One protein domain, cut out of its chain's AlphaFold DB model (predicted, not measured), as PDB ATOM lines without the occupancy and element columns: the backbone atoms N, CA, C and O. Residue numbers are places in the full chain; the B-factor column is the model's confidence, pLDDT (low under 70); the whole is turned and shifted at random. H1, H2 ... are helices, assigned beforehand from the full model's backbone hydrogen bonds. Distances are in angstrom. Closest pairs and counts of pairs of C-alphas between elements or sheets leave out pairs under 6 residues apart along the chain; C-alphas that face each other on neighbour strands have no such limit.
ATOM      1  N   ALA A  85      17.655 -25.573  -5.708       91.06
ATOM      2  CA  ALA A  85      18.264 -26.052  -4.472       91.06
ATOM      3  C   ALA A  85      18.950 -27.419  -4.635       91.06
ATOM      4  O   ALA A  85      20.065 -27.596  -4.139       91.06
ATOM      5  N   TRP A  86      18.341 -28.363  -5.362       93.81
ATOM      6  CA  TRP A  86      18.794 -29.756  -5.426       93.81
ATOM      7  C   TRP A  86      18.882 -30.289  -6.857       93.81
ATOM      8  O   TRP A  86      17.968 -30.110  -7.655       93.81
ATOM      9  N   GLY A  87      19.973 -31.000  -7.150       93.88
ATOM     10  CA  GLY A  87      20.237 -31.611  -8.453       93.88
ATOM     11  C   GLY A  87      21.700 -31.476  -8.873       93.88
ATOM     12  O   GLY A  87      22.542 -31.014  -8.094       93.88
ATOM     13  N   THR A  88      21.992 -31.869 -10.108       94.56
ATOM     14  CA  THR A  88      23.322 -31.747 -10.724       94.56
ATOM     15  C   THR A  88      23.449 -30.459 -11.539       94.56
ATOM     16  O   THR A  88      22.453 -29.822 -11.874       94.56
ATOM     17  N   ARG A  89      24.675 -30.020 -11.844       96.00
ATOM     18  CA  ARG A  89      24.946 -28.804 -12.634       96.00
ATOM     19  C   ARG A  89      25.904 -29.086 -13.797       96.00
ATOM     20  O   ARG A  89      27.002 -28.516 -13.850       96.00
ATOM     21  N   PRO A  90      25.503 -29.958 -14.736       94.62
ATOM     22  CA  PRO A  90      26.394 -30.449 -15.780       94.62
ATOM     23  C   PRO A  90      26.849 -29.372 -16.779       94.62
ATOM     24  O   PRO A  90      27.908 -29.533 -17.384       94.62
ATOM     25  N   TYR A  91      26.112 -28.265 -16.928       95.38
ATOM     26  CA  TYR A  91      26.412 -27.196 -17.893       95.38
ATOM     27  C   TYR A  91      27.090 -25.992 -17.253       95.38
ATOM     28  O   TYR A  91      28.023 -25.421 -17.817       95.38
ATOM     29  N   ASN A  92      26.629 -25.578 -16.073       96.50
ATOM     30  CA  ASN A  92      27.193 -24.426 -15.383       96.50
ATOM     31  C   ASN A  92      27.082 -24.574 -13.863       96.50
ATOM     32  O   ASN A  92      26.026 -24.347 -13.275       96.50
ATOM     33  N   LYS A  93      28.203 -24.894 -13.216       96.50
ATOM     34  CA  LYS A  93      28.302 -25.046 -11.757       96.50
ATOM     35  C   LYS A  93      28.264 -23.729 -10.982       96.50
ATOM     36  O   LYS A  93      28.090 -23.746  -9.770       96.50
ATOM     37  N   ASN A  94      28.439 -22.597 -11.667       96.88
ATOM     38  CA  ASN A  94      28.526 -21.276 -11.038       96.88
ATOM     39  C   ASN A  94      27.152 -20.614 -10.841       96.88
ATOM     40  O   ASN A  94      27.072 -19.525 -10.278       96.88
ATOM     41  N   ILE A  95      26.075 -21.245 -11.316       96.06
ATOM     42  CA  ILE A  95      24.694 -20.789 -11.131       96.06
ATOM     43  C   ILE A  95      23.935 -21.766 -10.229       96.06
ATOM     44  O   ILE A  95      24.279 -22.941 -10.120       96.06
ATOM     45  N   ARG A  96      22.882 -21.287  -9.560       96.00
ATOM     46  CA  ARG A  96      22.060 -22.117  -8.662       96.00
ATOM     47  C   ARG A  96      21.183 -23.183  -9.342       96.00
ATOM     48  O   ARG A  96      21.136 -24.270  -8.762       96.00
ATOM     49  N   PRO A  97      20.527 -22.922 -10.494       95.94
ATOM     50  CA  PRO A  97      19.692 -23.895 -11.198       95.94
ATOM     51  C   PRO A  97      20.389 -25.239 -11.369       95.94
ATOM     52  O   PRO A  97      21.577 -25.286 -11.697       95.94
ATOM     53  N   ALA A  98      19.650 -26.311 -11.143       95.00
ATOM     54  CA  ALA A  98      20.122 -27.677 -11.126       95.00
ATOM     55  C   ALA A  98      19.185 -28.572 -11.946       95.00
ATOM     56  O   ALA A  98      17.981 -28.334 -12.039       95.00
ATOM     57  N   ASP A  99      19.756 -29.614 -12.532       93.62
ATOM     58  CA  ASP A  99      19.028 -30.633 -13.267       93.62
ATOM     59  C   ASP A  99      18.515 -31.714 -12.314       93.62
ATOM     60  O   ASP A  99      19.241 -32.213 -11.447       93.62
ATOM     61  N   SER A 100      17.257 -32.112 -12.501       91.50
ATOM     62  CA  SER A 100      16.620 -33.182 -11.739       91.50
ATOM     63  C   SER A 100      15.690 -34.003 -12.624       91.50
ATOM     64  O   SER A 100      14.672 -33.515 -13.112       91.50
ATOM     65  N   HIS A 101      15.999 -35.293 -12.783       88.19
ATOM     66  CA  HIS A 101      15.142 -36.230 -13.517       88.19
ATOM     67  C   HIS A 101      13.751 -36.366 -12.891       88.19
ATOM     68  O   HIS A 101      12.760 -36.468 -13.613       88.19
ATOM     69  N   PHE A 102      13.674 -36.348 -11.556       89.25
ATOM     70  CA  PHE A 102      12.402 -36.408 -10.842       89.25
ATOM     71  C   PHE A 102      11.547 -35.179 -11.146       89.25
ATOM     72  O   PHE A 102      10.392 -35.328 -11.538       89.25
ATOM     73  N   LEU A 103      12.125 -33.977 -11.032       90.19
ATOM     74  CA  LEU A 103      11.390 -32.763 -11.377       90.19
ATOM     75  C   LEU A 103      10.991 -32.782 -12.841       90.19
ATOM     76  O   LEU A 103       9.839 -32.507 -13.125       90.19
ATOM     77  N   ASN A 104      11.874 -33.212 -13.740       88.50
ATOM     78  CA  ASN A 104      11.574 -33.256 -15.167       88.50
ATOM     79  C   ASN A 104      10.350 -34.122 -15.479       88.50
ATOM     80  O   ASN A 104       9.556 -33.778 -16.348       88.50
ATOM     81  N   TYR A 105      10.182 -35.227 -14.750       87.12
ATOM     82  CA  TYR A 105       9.000 -36.073 -14.854       87.12
ATOM     83  C   TYR A 105       7.740 -35.389 -14.324       87.12
ATOM     84  O   TYR A 105       6.720 -35.358 -15.008       87.12
ATOM     85  N   VAL A 106       7.807 -34.814 -13.125       89.25
ATOM     86  CA  VAL A 106       6.641 -34.208 -12.464       89.25
ATOM     87  C   VAL A 106       6.203 -32.908 -13.150       89.25
ATOM     88  O   VAL A 106       5.011 -32.622 -13.213       89.25
ATOM     89  N   THR A 107       7.147 -32.142 -13.694       89.31
ATOM     90  CA  THR A 107       6.918 -30.875 -14.404       89.31
ATOM     91  C   THR A 107       6.815 -31.055 -15.915       89.31
ATOM     92  O   THR A 107       6.714 -30.072 -16.644       89.31
ATOM     93  N   THR A 108       6.812 -32.299 -16.403       86.69
ATOM     94  CA  THR A 108       6.579 -32.647 -17.814       86.69
ATOM     95  C   THR A 108       7.563 -32.033 -18.822       86.69
ATOM     96  O   THR A 108       7.200 -31.801 -19.975       86.69
ATOM     97  N   GLY A 109       8.814 -31.797 -18.412       84.75
ATOM     98  CA  GLY A 109       9.875 -31.274 -19.289       84.75
ATOM     99  C   GLY A 109      10.711 -30.132 -18.710       84.75
ATOM    100  O   GLY A 109      11.779 -29.841 -19.235       84.75
ATOM    101  N   GLU A 110      10.284 -29.527 -17.600       88.31
ATOM    102  CA  GLU A 110      10.911 -28.306 -17.057       88.31
ATOM    103  C   GLU A 110      11.966 -28.576 -15.963       88.31
ATOM    104  O   GLU A 110      12.332 -27.689 -15.195       88.31
ATOM    105  N   GLY A 111      12.420 -29.825 -15.812       89.81
ATOM    106  CA  GLY A 111      13.301 -30.221 -14.703       89.81
ATOM    107  C   GLY A 111      14.796 -30.134 -14.988       89.81
ATOM    108  O   GLY A 111      15.592 -30.250 -14.056       89.81
ATOM    109  N   TYR A 112      15.194 -29.932 -16.244       92.50
ATOM    110  CA  TYR A 112      16.590 -29.689 -16.624       92.50
ATOM    111  C   TYR A 112      16.928 -28.202 -16.517       92.50
ATOM    112  O   TYR A 112      17.244 -27.517 -17.491       92.50
ATOM    113  N   HIS A 113      16.804 -27.675 -15.301       94.88
ATOM    114  CA  HIS A 113      16.867 -26.242 -15.072       94.88
ATOM    115  C   HIS A 113      18.296 -25.686 -15.176       94.88
ATOM    116  O   HIS A 113      18.473 -24.520 -15.525       94.88
ATOM    117  N   ASN A 114      19.342 -26.496 -14.954       96.06
ATOM    118  CA  ASN A 114      20.714 -26.066 -15.237       96.06
ATOM    119  C   ASN A 114      20.925 -25.871 -16.741       96.06
ATOM    120  O   ASN A 114      21.555 -24.890 -17.135       96.06
ATOM    121  N   TYR A 115      20.370 -26.767 -17.566       95.00
ATOM    122  CA  TYR A 115      20.396 -26.620 -19.021       95.00
ATOM    123  C   TYR A 115      19.632 -25.382 -19.477       95.00
ATOM    124  O   TYR A 115      20.194 -24.544 -20.179       95.00
ATOM    125  N   HIS A 116      18.380 -25.242 -19.037       94.75
ATOM    126  CA  HIS A 116      17.512 -24.126 -19.412       94.75
ATOM    127  C   HIS A 116      18.167 -22.767 -19.119       94.75
ATOM    128  O   HIS A 116      18.186 -21.889 -19.971       94.75
ATOM    129  N   HIS A 117      18.805 -22.605 -17.956       96.62
ATOM    130  CA  HIS A 117      19.521 -21.363 -17.634       96.62
ATOM    131  C   HIS A 117      20.851 -21.190 -18.382       96.62
ATOM    132  O   HIS A 117      21.333 -20.067 -18.518       96.62
ATOM    133  N   ALA A 118      21.475 -22.272 -18.853       96.31
ATOM    134  CA  ALA A 118      22.671 -22.194 -19.690       96.31
ATOM    135  C   ALA A 118      22.340 -21.843 -21.152       96.31
ATOM    136  O   ALA A 118      23.138 -21.167 -21.806       96.31
ATOM    137  N   PHE A 119      21.172 -22.268 -21.640       96.31
ATOM    138  CA  PHE A 119      20.695 -22.088 -23.012       96.31
ATOM    139  C   PHE A 119      19.228 -21.620 -23.034       96.31
ATOM    140  O   PHE A 119      18.365 -22.343 -23.531       96.31
ATOM    141  N   PRO A 120      18.917 -20.406 -22.540       95.81
ATOM    142  CA  PRO A 120      17.533 -19.941 -22.388       95.81
ATOM    143  C   PRO A 120      16.776 -19.762 -23.714       95.81
ATOM    144  O   PRO A 120      15.568 -19.562 -23.709       95.81
ATOM    145  N   TRP A 121      17.478 -19.820 -24.850       95.44
ATOM    146  CA  TRP A 121      16.904 -19.735 -26.193       95.44
ATOM    147  C   TRP A 121      16.639 -21.102 -26.850       95.44
ATOM    148  O   TRP A 121      16.162 -21.123 -27.984       95.44
ATOM    149  N   ASP A 122      16.998 -22.229 -26.217       95.12
ATOM    150  CA  ASP A 122      16.656 -23.557 -26.748       95.12
ATOM    151  C   ASP A 122      15.158 -23.822 -26.555       95.12
ATOM    152  O   ASP A 122      14.677 -23.835 -25.423       95.12
ATOM    153  N   TYR A 123      14.431 -24.096 -27.641       93.00
ATOM    154  CA  TYR A 123      12.995 -24.392 -27.582       93.00
ATOM    155  C   TYR A 123      12.656 -25.647 -26.757       93.00
ATOM    156  O   TYR A 123      11.526 -25.790 -26.298       93.00
ATOM    157  N   LYS A 124      13.611 -26.571 -26.582       90.25
ATOM    158  CA  LYS A 124      13.409 -27.836 -25.858       90.25
ATOM    159  C   LYS A 124      13.527 -27.689 -24.347       90.25
ATOM    160  O   LYS A 124      13.074 -28.570 -23.621       90.25
ATOM    161  N   SER A 125      14.240 -26.664 -23.870       89.94
ATOM    162  CA  SER A 125      14.694 -26.553 -22.472       89.94
ATOM    163  C   SER A 125      15.451 -27.790 -21.941       89.94
ATOM    164  O   SER A 125      15.599 -27.959 -20.732       89.94
ATOM    165  N   ALA A 126      15.970 -28.655 -22.824       88.31
ATOM    166  CA  ALA A 126      16.692 -29.879 -22.471       88.31
ATOM    167  C   ALA A 126      17.647 -30.333 -23.598       88.31
ATOM    168  O   ALA A 126      17.264 -30.354 -24.772       88.31
ATOM    169  N   GLU A 127      18.870 -30.758 -23.251       83.00
ATOM    170  CA  GLU A 127      19.777 -31.445 -24.193       83.00
ATOM    171  C   GLU A 127      19.423 -32.920 -24.353       83.00
ATOM    172  O   GLU A 127      19.316 -33.420 -25.474       83.00
ATOM    173  N   LEU A 128      19.316 -33.629 -23.223       63.84
ATOM    174  CA  LEU A 128      19.190 -35.080 -23.210       63.84
ATOM    175  C   LEU A 128      17.874 -35.470 -23.883       63.84
ATOM    176  O   LEU A 128      16.828 -34.905 -23.579       63.84
ATOM    177  N   GLY A 129      17.936 -36.468 -24.774       54.47
ATOM    178  CA  GLY A 129      16.827 -36.996 -25.582       54.47
ATOM    179  C   GLY A 129      15.685 -37.655 -24.796       54.47
ATOM    180  O   GLY A 129      15.011 -38.556 -25.296       54.47
ATOM    181  N   THR A 130      15.417 -37.207 -23.573       54.97
ATOM    182  CA  THR A 130      14.226 -37.499 -22.778       54.97
ATOM    183  C   THR A 130      12.989 -36.762 -23.307       54.97
ATOM    184  O   THR A 130      12.059 -36.493 -22.547       54.97
ATOM    185  N   ASN A 131      12.899 -36.554 -24.630       56.28
ATOM    186  CA  ASN A 131      11.673 -36.126 -25.312       56.28
ATOM    187  C   ASN A 131      10.482 -37.003 -24.910       56.28
ATOM    188  O   ASN A 131       9.374 -36.506 -24.852       56.28
ATOM    189  N   ARG A 132      10.698 -38.276 -24.532       62.09
ATOM    190  CA  ARG A 132       9.636 -39.164 -24.018       62.09
ATOM    191  C   ARG A 132       8.873 -38.611 -22.805       62.09
ATOM    192  O   ARG A 132       7.742 -39.025 -22.591       62.09
ATOM    193  N   ILE A 133       9.498 -37.748 -22.005       67.88
ATOM    194  CA  ILE A 133       8.923 -37.165 -20.780       67.88
ATOM    195  C   ILE A 133       8.738 -35.644 -20.925       67.88
ATOM    196  O   ILE A 133       7.950 -35.046 -20.198       67.88
ATOM    197  N   ASN A 134       9.424 -35.021 -21.886       81.62
ATOM    198  CA  ASN A 134       9.244 -33.614 -22.222       81.62
ATOM    199  C   ASN A 134       8.048 -33.445 -23.174       81.62
ATOM    200  O   ASN A 134       8.190 -33.380 -24.400       81.62
ATOM    201  N   TYR A 135       6.845 -33.416 -22.596       84.75
ATOM    202  CA  TYR A 135       5.600 -33.299 -23.356       84.75
ATOM    203  C   TYR A 135       5.477 -31.949 -24.068       84.75
ATOM    204  O   TYR A 135       4.894 -31.902 -25.151       84.75
ATOM    205  N   ALA A 136       6.067 -30.883 -23.516       87.06
ATOM    206  CA  ALA A 136       6.120 -29.577 -24.171       87.06
ATOM    207  C   ALA A 136       6.887 -29.652 -25.501       87.06
ATOM    208  O   ALA A 136       6.365 -29.250 -26.541       87.06
ATOM    209  N   THR A 137       8.072 -30.269 -25.500       90.19
ATOM    210  CA  THR A 137       8.867 -30.475 -26.721       90.19
ATOM    211  C   THR A 137       8.126 -31.343 -27.732       90.19
ATOM    212  O   THR A 137       8.062 -30.981 -28.902       90.19
ATOM    213  N   ILE A 138       7.495 -32.448 -27.303       90.56
ATOM    214  CA  ILE A 138       6.692 -33.288 -28.210       90.56
ATOM    215  C   ILE A 138       5.575 -32.471 -28.871       90.56
ATOM    216  O   ILE A 138       5.343 -32.597 -30.074       90.56
ATOM    217  N   PHE A 139       4.864 -31.650 -28.098       91.38
ATOM    218  CA  PHE A 139       3.788 -30.814 -28.618       91.38
ATOM    219  C   PHE A 139       4.301 -29.805 -29.656       91.38
ATOM    220  O   PHE A 139       3.689 -29.653 -30.720       91.38
ATOM    221  N   ILE A 140       5.443 -29.164 -29.390       93.44
ATOM    222  CA  ILE A 140       6.089 -28.238 -30.328       93.44
ATOM    223  C   ILE A 140       6.551 -28.979 -31.591       93.44
ATOM    224  O   ILE A 140       6.267 -28.522 -32.695       93.44
ATOM    225  N   ASP A 141       7.164 -30.157 -31.459       92.88
ATOM    226  CA  ASP A 141       7.609 -30.985 -32.587       92.88
ATOM    227  C   ASP A 141       6.442 -31.407 -33.491       92.88
ATOM    228  O   ASP A 141       6.555 -31.398 -34.719       92.88
ATOM    229  N   ILE A 142       5.300 -31.786 -32.903       95.00
ATOM    230  CA  ILE A 142       4.078 -32.099 -33.656       95.00
ATOM    231  C   ILE A 142       3.571 -30.845 -34.368       95.00
ATOM    232  O   ILE A 142       3.267 -30.902 -35.558       95.00
ATOM    233  N   SER A 143       3.526 -29.711 -33.671       97.38
ATOM    234  CA  SER A 143       3.106 -28.433 -34.251       97.38
ATOM    235  C   SER A 143       4.002 -28.032 -35.423       97.38
ATOM    236  O   SER A 143       3.502 -27.609 -36.463       97.38
ATOM    237  N   ALA A 144       5.312 -28.256 -35.316       96.94
ATOM    238  CA  ALA A 144       6.259 -27.996 -36.391       96.94
ATOM    239  C   ALA A 144       6.060 -28.930 -37.590       96.94
ATOM    240  O   ALA A 144       6.055 -28.477 -38.732       96.94
ATOM    241  N   LYS A 145       5.795 -30.221 -37.351       96.88
ATOM    242  CA  LYS A 145       5.441 -31.177 -38.417       96.88
ATOM    243  C   LYS A 145       4.153 -30.803 -39.148       96.88
ATOM    244  O   LYS A 145       4.031 -31.093 -40.333       96.88
ATOM    245  N   LEU A 146       3.207 -30.173 -38.454       98.12
ATOM    246  CA  LEU A 146       1.964 -29.657 -39.034       98.12
ATOM    247  C   LEU A 146       2.131 -28.274 -39.694       98.12
ATOM    248  O   LEU A 146       1.168 -27.759 -40.253       98.12
ATOM    249  N   GLY A 147       3.321 -27.667 -39.630       97.88
ATOM    250  CA  GLY A 147       3.588 -26.325 -40.159       97.88
ATOM    251  C   GLY A 147       3.042 -25.179 -39.298       97.88
ATOM    252  O   GLY A 147       3.021 -24.040 -39.750       97.88
ATOM    253  N   LEU A 148       2.603 -25.464 -38.068       98.06
ATOM    254  CA  LEU A 148       2.096 -24.474 -37.107       98.06
ATOM    255  C   LEU A 148       3.219 -23.788 -36.317       98.06
ATOM    256  O   LEU A 148       3.014 -22.706 -35.776       98.06
ATOM    257  N   ALA A 149       4.394 -24.418 -36.243       97.75
ATOM    258  CA  ALA A 149       5.592 -23.872 -35.615       97.75
ATOM    259  C   ALA A 149       6.795 -23.997 -36.560       97.75
ATOM    260  O   ALA A 149       6.888 -24.929 -37.357       97.75
ATOM    261  N   TYR A 150       7.722 -23.051 -36.479       97.19
ATOM    262  CA  TYR A 150       8.939 -23.006 -37.289       97.19
ATOM    263  C   TYR A 150      10.018 -22.195 -36.554       97.19
ATOM    264  O   TYR A 150       9.769 -21.698 -35.460       97.19
ATOM    265  N   ASP A 151      11.220 -22.099 -37.133       97.31
ATOM    266  CA  ASP A 151      12.394 -21.446 -36.515       97.31
ATOM    267  C   ASP A 151      12.730 -21.989 -35.109       97.31
ATOM    268  O   ASP A 151      13.055 -21.256 -34.178       97.31
ATOM    269  N   LEU A 152      12.633 -23.314 -34.943       95.31
ATOM    270  CA  LEU A 152      12.980 -23.984 -33.691       95.31
ATOM    271  C   LEU A 152      14.491 -23.891 -33.441       95.31
ATOM    272  O   LEU A 152      15.291 -24.483 -34.168       95.31
ATOM    273  N   LYS A 153      14.886 -23.160 -32.396       95.19
ATOM    274  CA  LYS A 153      16.296 -22.898 -32.071       95.19
ATOM    275  C   LYS A 153      16.839 -23.929 -31.098       95.19
ATOM    276  O   LYS A 153      16.290 -24.101 -30.019       95.19
ATOM    277  N   CYS A 154      17.962 -24.552 -31.439       93.62
ATOM    278  CA  CYS A 154      18.715 -25.410 -30.531       93.62
ATOM    279  C   CYS A 154      20.221 -25.091 -30.610       93.62
ATOM    280  O   CYS A 154      20.716 -24.676 -31.663       93.62
ATOM    281  N   PRO A 155      20.971 -25.231 -29.506       93.44
ATOM    282  CA  PRO A 155      22.412 -25.049 -29.514       93.44
ATOM    283  C   PRO A 155      23.094 -26.210 -30.250       93.44
ATOM    284  O   PRO A 155      22.645 -27.354 -30.192       93.44
ATOM    285  N   SER A 156      24.212 -25.920 -30.925       93.12
ATOM    286  CA  SER A 156      25.003 -26.966 -31.576       93.12
ATOM    287  C   SER A 156      25.696 -27.859 -30.546       93.12
ATOM    288  O   SER A 156      26.034 -27.422 -29.440       93.12
ATOM    289  N   VAL A 157      25.973 -29.106 -30.925       90.62
ATOM    290  CA  VAL A 157      26.658 -30.081 -30.060       90.62
ATOM    291  C   VAL A 157      28.032 -29.562 -29.619       90.62
ATOM    292  O   VAL A 157      28.444 -29.751 -28.475       90.62
ATOM    293  N   GLU A 158      28.739 -28.852 -30.497       92.12
ATOM    294  CA  GLU A 158      30.039 -28.243 -30.210       92.12
ATOM    295  C   GLU A 158      29.921 -27.140 -29.158       92.12
ATOM    296  O   GLU A 158      30.753 -27.071 -28.247       92.12
ATOM    297  N   LEU A 159      28.882 -26.301 -29.254       93.81
ATOM    298  CA  LEU A 159      28.626 -25.251 -28.277       93.81
ATOM    299  C   LEU A 159      28.349 -25.866 -26.904       93.81
ATOM    300  O   LEU A 159      29.002 -25.477 -25.932       93.81
ATOM    301  N   ILE A 160      27.458 -26.860 -26.837       92.88
ATOM    302  CA  ILE A 160      27.125 -27.544 -25.584       92.88
ATOM    303  C   ILE A 160      28.376 -28.178 -24.968       92.88
ATOM    304  O   ILE A 160      28.722 -27.877 -23.822       92.88
ATOM    305  N   ARG A 161      29.131 -28.959 -25.753       91.88
ATOM    306  CA  ARG A 161      30.389 -29.581 -25.314       91.88
ATOM    307  C   ARG A 161      31.371 -28.543 -24.772       91.88
ATOM    308  O   ARG A 161      31.978 -28.758 -23.724       91.88
ATOM    309  N   SER A 162      31.522 -27.411 -25.458       93.69
ATOM    310  CA  SER A 162      32.430 -26.348 -25.020       93.69
ATOM    311  C   SER A 162      32.023 -25.744 -23.670       93.69
ATOM    312  O   SER A 162      32.896 -25.425 -22.862       93.69
ATOM    313  N   ILE A 163      30.719 -25.611 -23.402       94.44
ATOM    314  CA  ILE A 163      30.202 -25.095 -22.132       94.44
ATOM    315  C   ILE A 163      30.398 -26.115 -21.017       94.44
ATOM    316  O   ILE A 163      30.937 -25.746 -19.975       94.44
ATOM    317  N   ILE A 164      30.061 -27.385 -21.252       94.19
ATOM    318  CA  ILE A 164      30.262 -28.473 -20.283       94.19
ATOM    319  C   ILE A 164      31.728 -28.527 -19.839       94.19
ATOM    320  O   ILE A 164      32.011 -28.515 -18.644       94.19
ATOM    321  N   LEU A 165      32.674 -28.514 -20.785       93.38
ATOM    322  CA  LEU A 165      34.107 -28.573 -20.472       93.38
ATOM    323  C   LEU A 165      34.602 -27.344 -19.696       93.38
ATOM    324  O   LEU A 165      35.473 -27.466 -18.839       93.38
ATOM    325  N   LYS A 166      34.064 -26.154 -19.989       94.00
ATOM    326  CA  LYS A 166      34.500 -24.899 -19.355       94.00
ATOM    327  C   LYS A 166      33.847 -24.649 -17.994       94.00
ATOM    328  O   LYS A 166      34.481 -24.067 -17.117       94.00
ATOM    329  N   LYS A 167      32.568 -24.995 -17.838       96.19
ATOM    330  CA  LYS A 167      31.716 -24.541 -16.726       96.19
ATOM    331  C   LYS A 167      30.971 -25.665 -16.007       96.19
ATOM    332  O   LYS A 167      30.454 -25.406 -14.920       96.19
ATOM    333  N   GLY A 168      30.916 -26.871 -16.561       94.19
ATOM    334  CA  GLY A 168      30.228 -28.003 -15.951       94.19
ATOM    335  C   GLY A 168      30.841 -28.430 -14.616       94.19
ATOM    336  O   GLY A 168      32.016 -28.181 -14.323       94.19
ATOM    337  N   ASP A 169      30.034 -29.083 -13.786       94.25
ATOM    338  CA  ASP A 169      30.461 -29.690 -12.517       94.25
ATOM    339  C   ASP A 169      31.071 -31.098 -12.674       94.25
ATOM    340  O   ASP A 169      31.497 -31.695 -11.689       94.25
ATOM    341  N   GLY A 170      31.138 -31.621 -13.904       92.12
ATOM    342  CA  GLY A 170      31.660 -32.957 -14.201       92.12
ATOM    343  C   GLY A 170      30.617 -34.079 -14.166       92.12
ATOM    344  O   GLY A 170      30.971 -35.229 -14.407       92.12
ATOM    345  N   THR A 171      29.345 -33.774 -13.898       91.56
ATOM    346  CA  THR A 171      28.259 -34.774 -13.834       91.56
ATOM    347  C   THR A 171      27.633 -35.099 -15.192       91.56
ATOM    348  O   THR A 171      26.787 -35.987 -15.279       91.56
ATOM    349  N   HIS A 172      28.033 -34.400 -16.261       90.25
ATOM    350  CA  HIS A 172      27.470 -34.624 -17.588       90.25
ATOM    351  C   HIS A 172      27.835 -36.025 -18.126       90.25
ATOM    352  O   HIS A 172      29.023 -36.364 -18.133       90.25
ATOM    353  N   PRO A 173      26.877 -36.817 -18.657       80.38
ATOM    354  CA  PRO A 173      27.132 -38.190 -19.106       80.38
ATOM    355  C   PRO A 173      28.276 -38.332 -20.119       80.38
ATOM    356  O   PRO A 173      29.083 -39.248 -19.989       80.38
ATOM    357  N   MET A 174      28.431 -37.390 -21.059       71.62
ATOM    358  CA  MET A 174      29.520 -37.430 -22.057       71.62
ATOM    359  C   MET A 174      30.935 -37.428 -21.449       71.62
ATOM    360  O   MET A 174      31.881 -37.840 -22.110       71.62
ATOM    361  N   LEU A 175      31.109 -36.966 -20.206       65.75
ATOM    362  CA  LEU A 175      32.411 -36.980 -19.529       65.75
ATOM    363  C   LEU A 175      32.751 -38.345 -18.915       65.75
ATOM    364  O   LEU A 175      33.910 -38.586 -18.592       65.75
ATOM    365  N   SER A 176      31.769 -39.240 -18.761       58.53
ATOM    366  CA  SER A 176      32.002 -40.611 -18.288       58.53
ATOM    367  C   SER A 176      32.542 -41.551 -19.374       58.53
ATOM    368  O   SER A 176      33.155 -42.562 -19.045       58.53
TER     369      SER A 176
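Overview. This is residues 85 to 176 of the 184 residues of the protein "Acyl-delta desaturase" of Lasius niger (UniProt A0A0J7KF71). Little regular structure is here: the model is mostly loops, with short helices H1, H3 and H4 set round a middle made of H2 and part of the loop of residues 119 to 134. H3 and H4 lie toward opposite ends of the longest axis. The printed part has 92 residues and four named helices, H1 to H4, in chain order, with no named strand; it is all helix by class, though these hold only 34 residues. It is compact, with a radius of gyration of the C-alphas of 13.3 A, and spans 39 by 29 by 22 A.

Arrangement. Start at H3, residues 135 to 145, which touches no helix. H4, residues 157 to 167, is near H2, residues 113 to 118, with 5 pairs of C-alphas within 10 A. H1, residues 101 to 106, is apart from H3 and H4. In the four helices every O i to N i+4 pair is within hydrogen-bond range.

Along the chain. Find C-alpha 135 at (5.600, -33.299, -23.356); H3 runs 15.2 A from there. H4 runs 15.3 A to C-alpha 167 at (31.716, -24.541, -16.726). H1 measures 8.8 A and H2 8.4 A.

Size, cuts and confidence. Look at Asn 94 and Leu 146, whose C-alphas are the farthest apart, 39.5 A. The printed part has no cut. The links H2 to H3 and H3 to H4 are long. Residues 128 to 133 and 175 to 176 have pLDDT under 70.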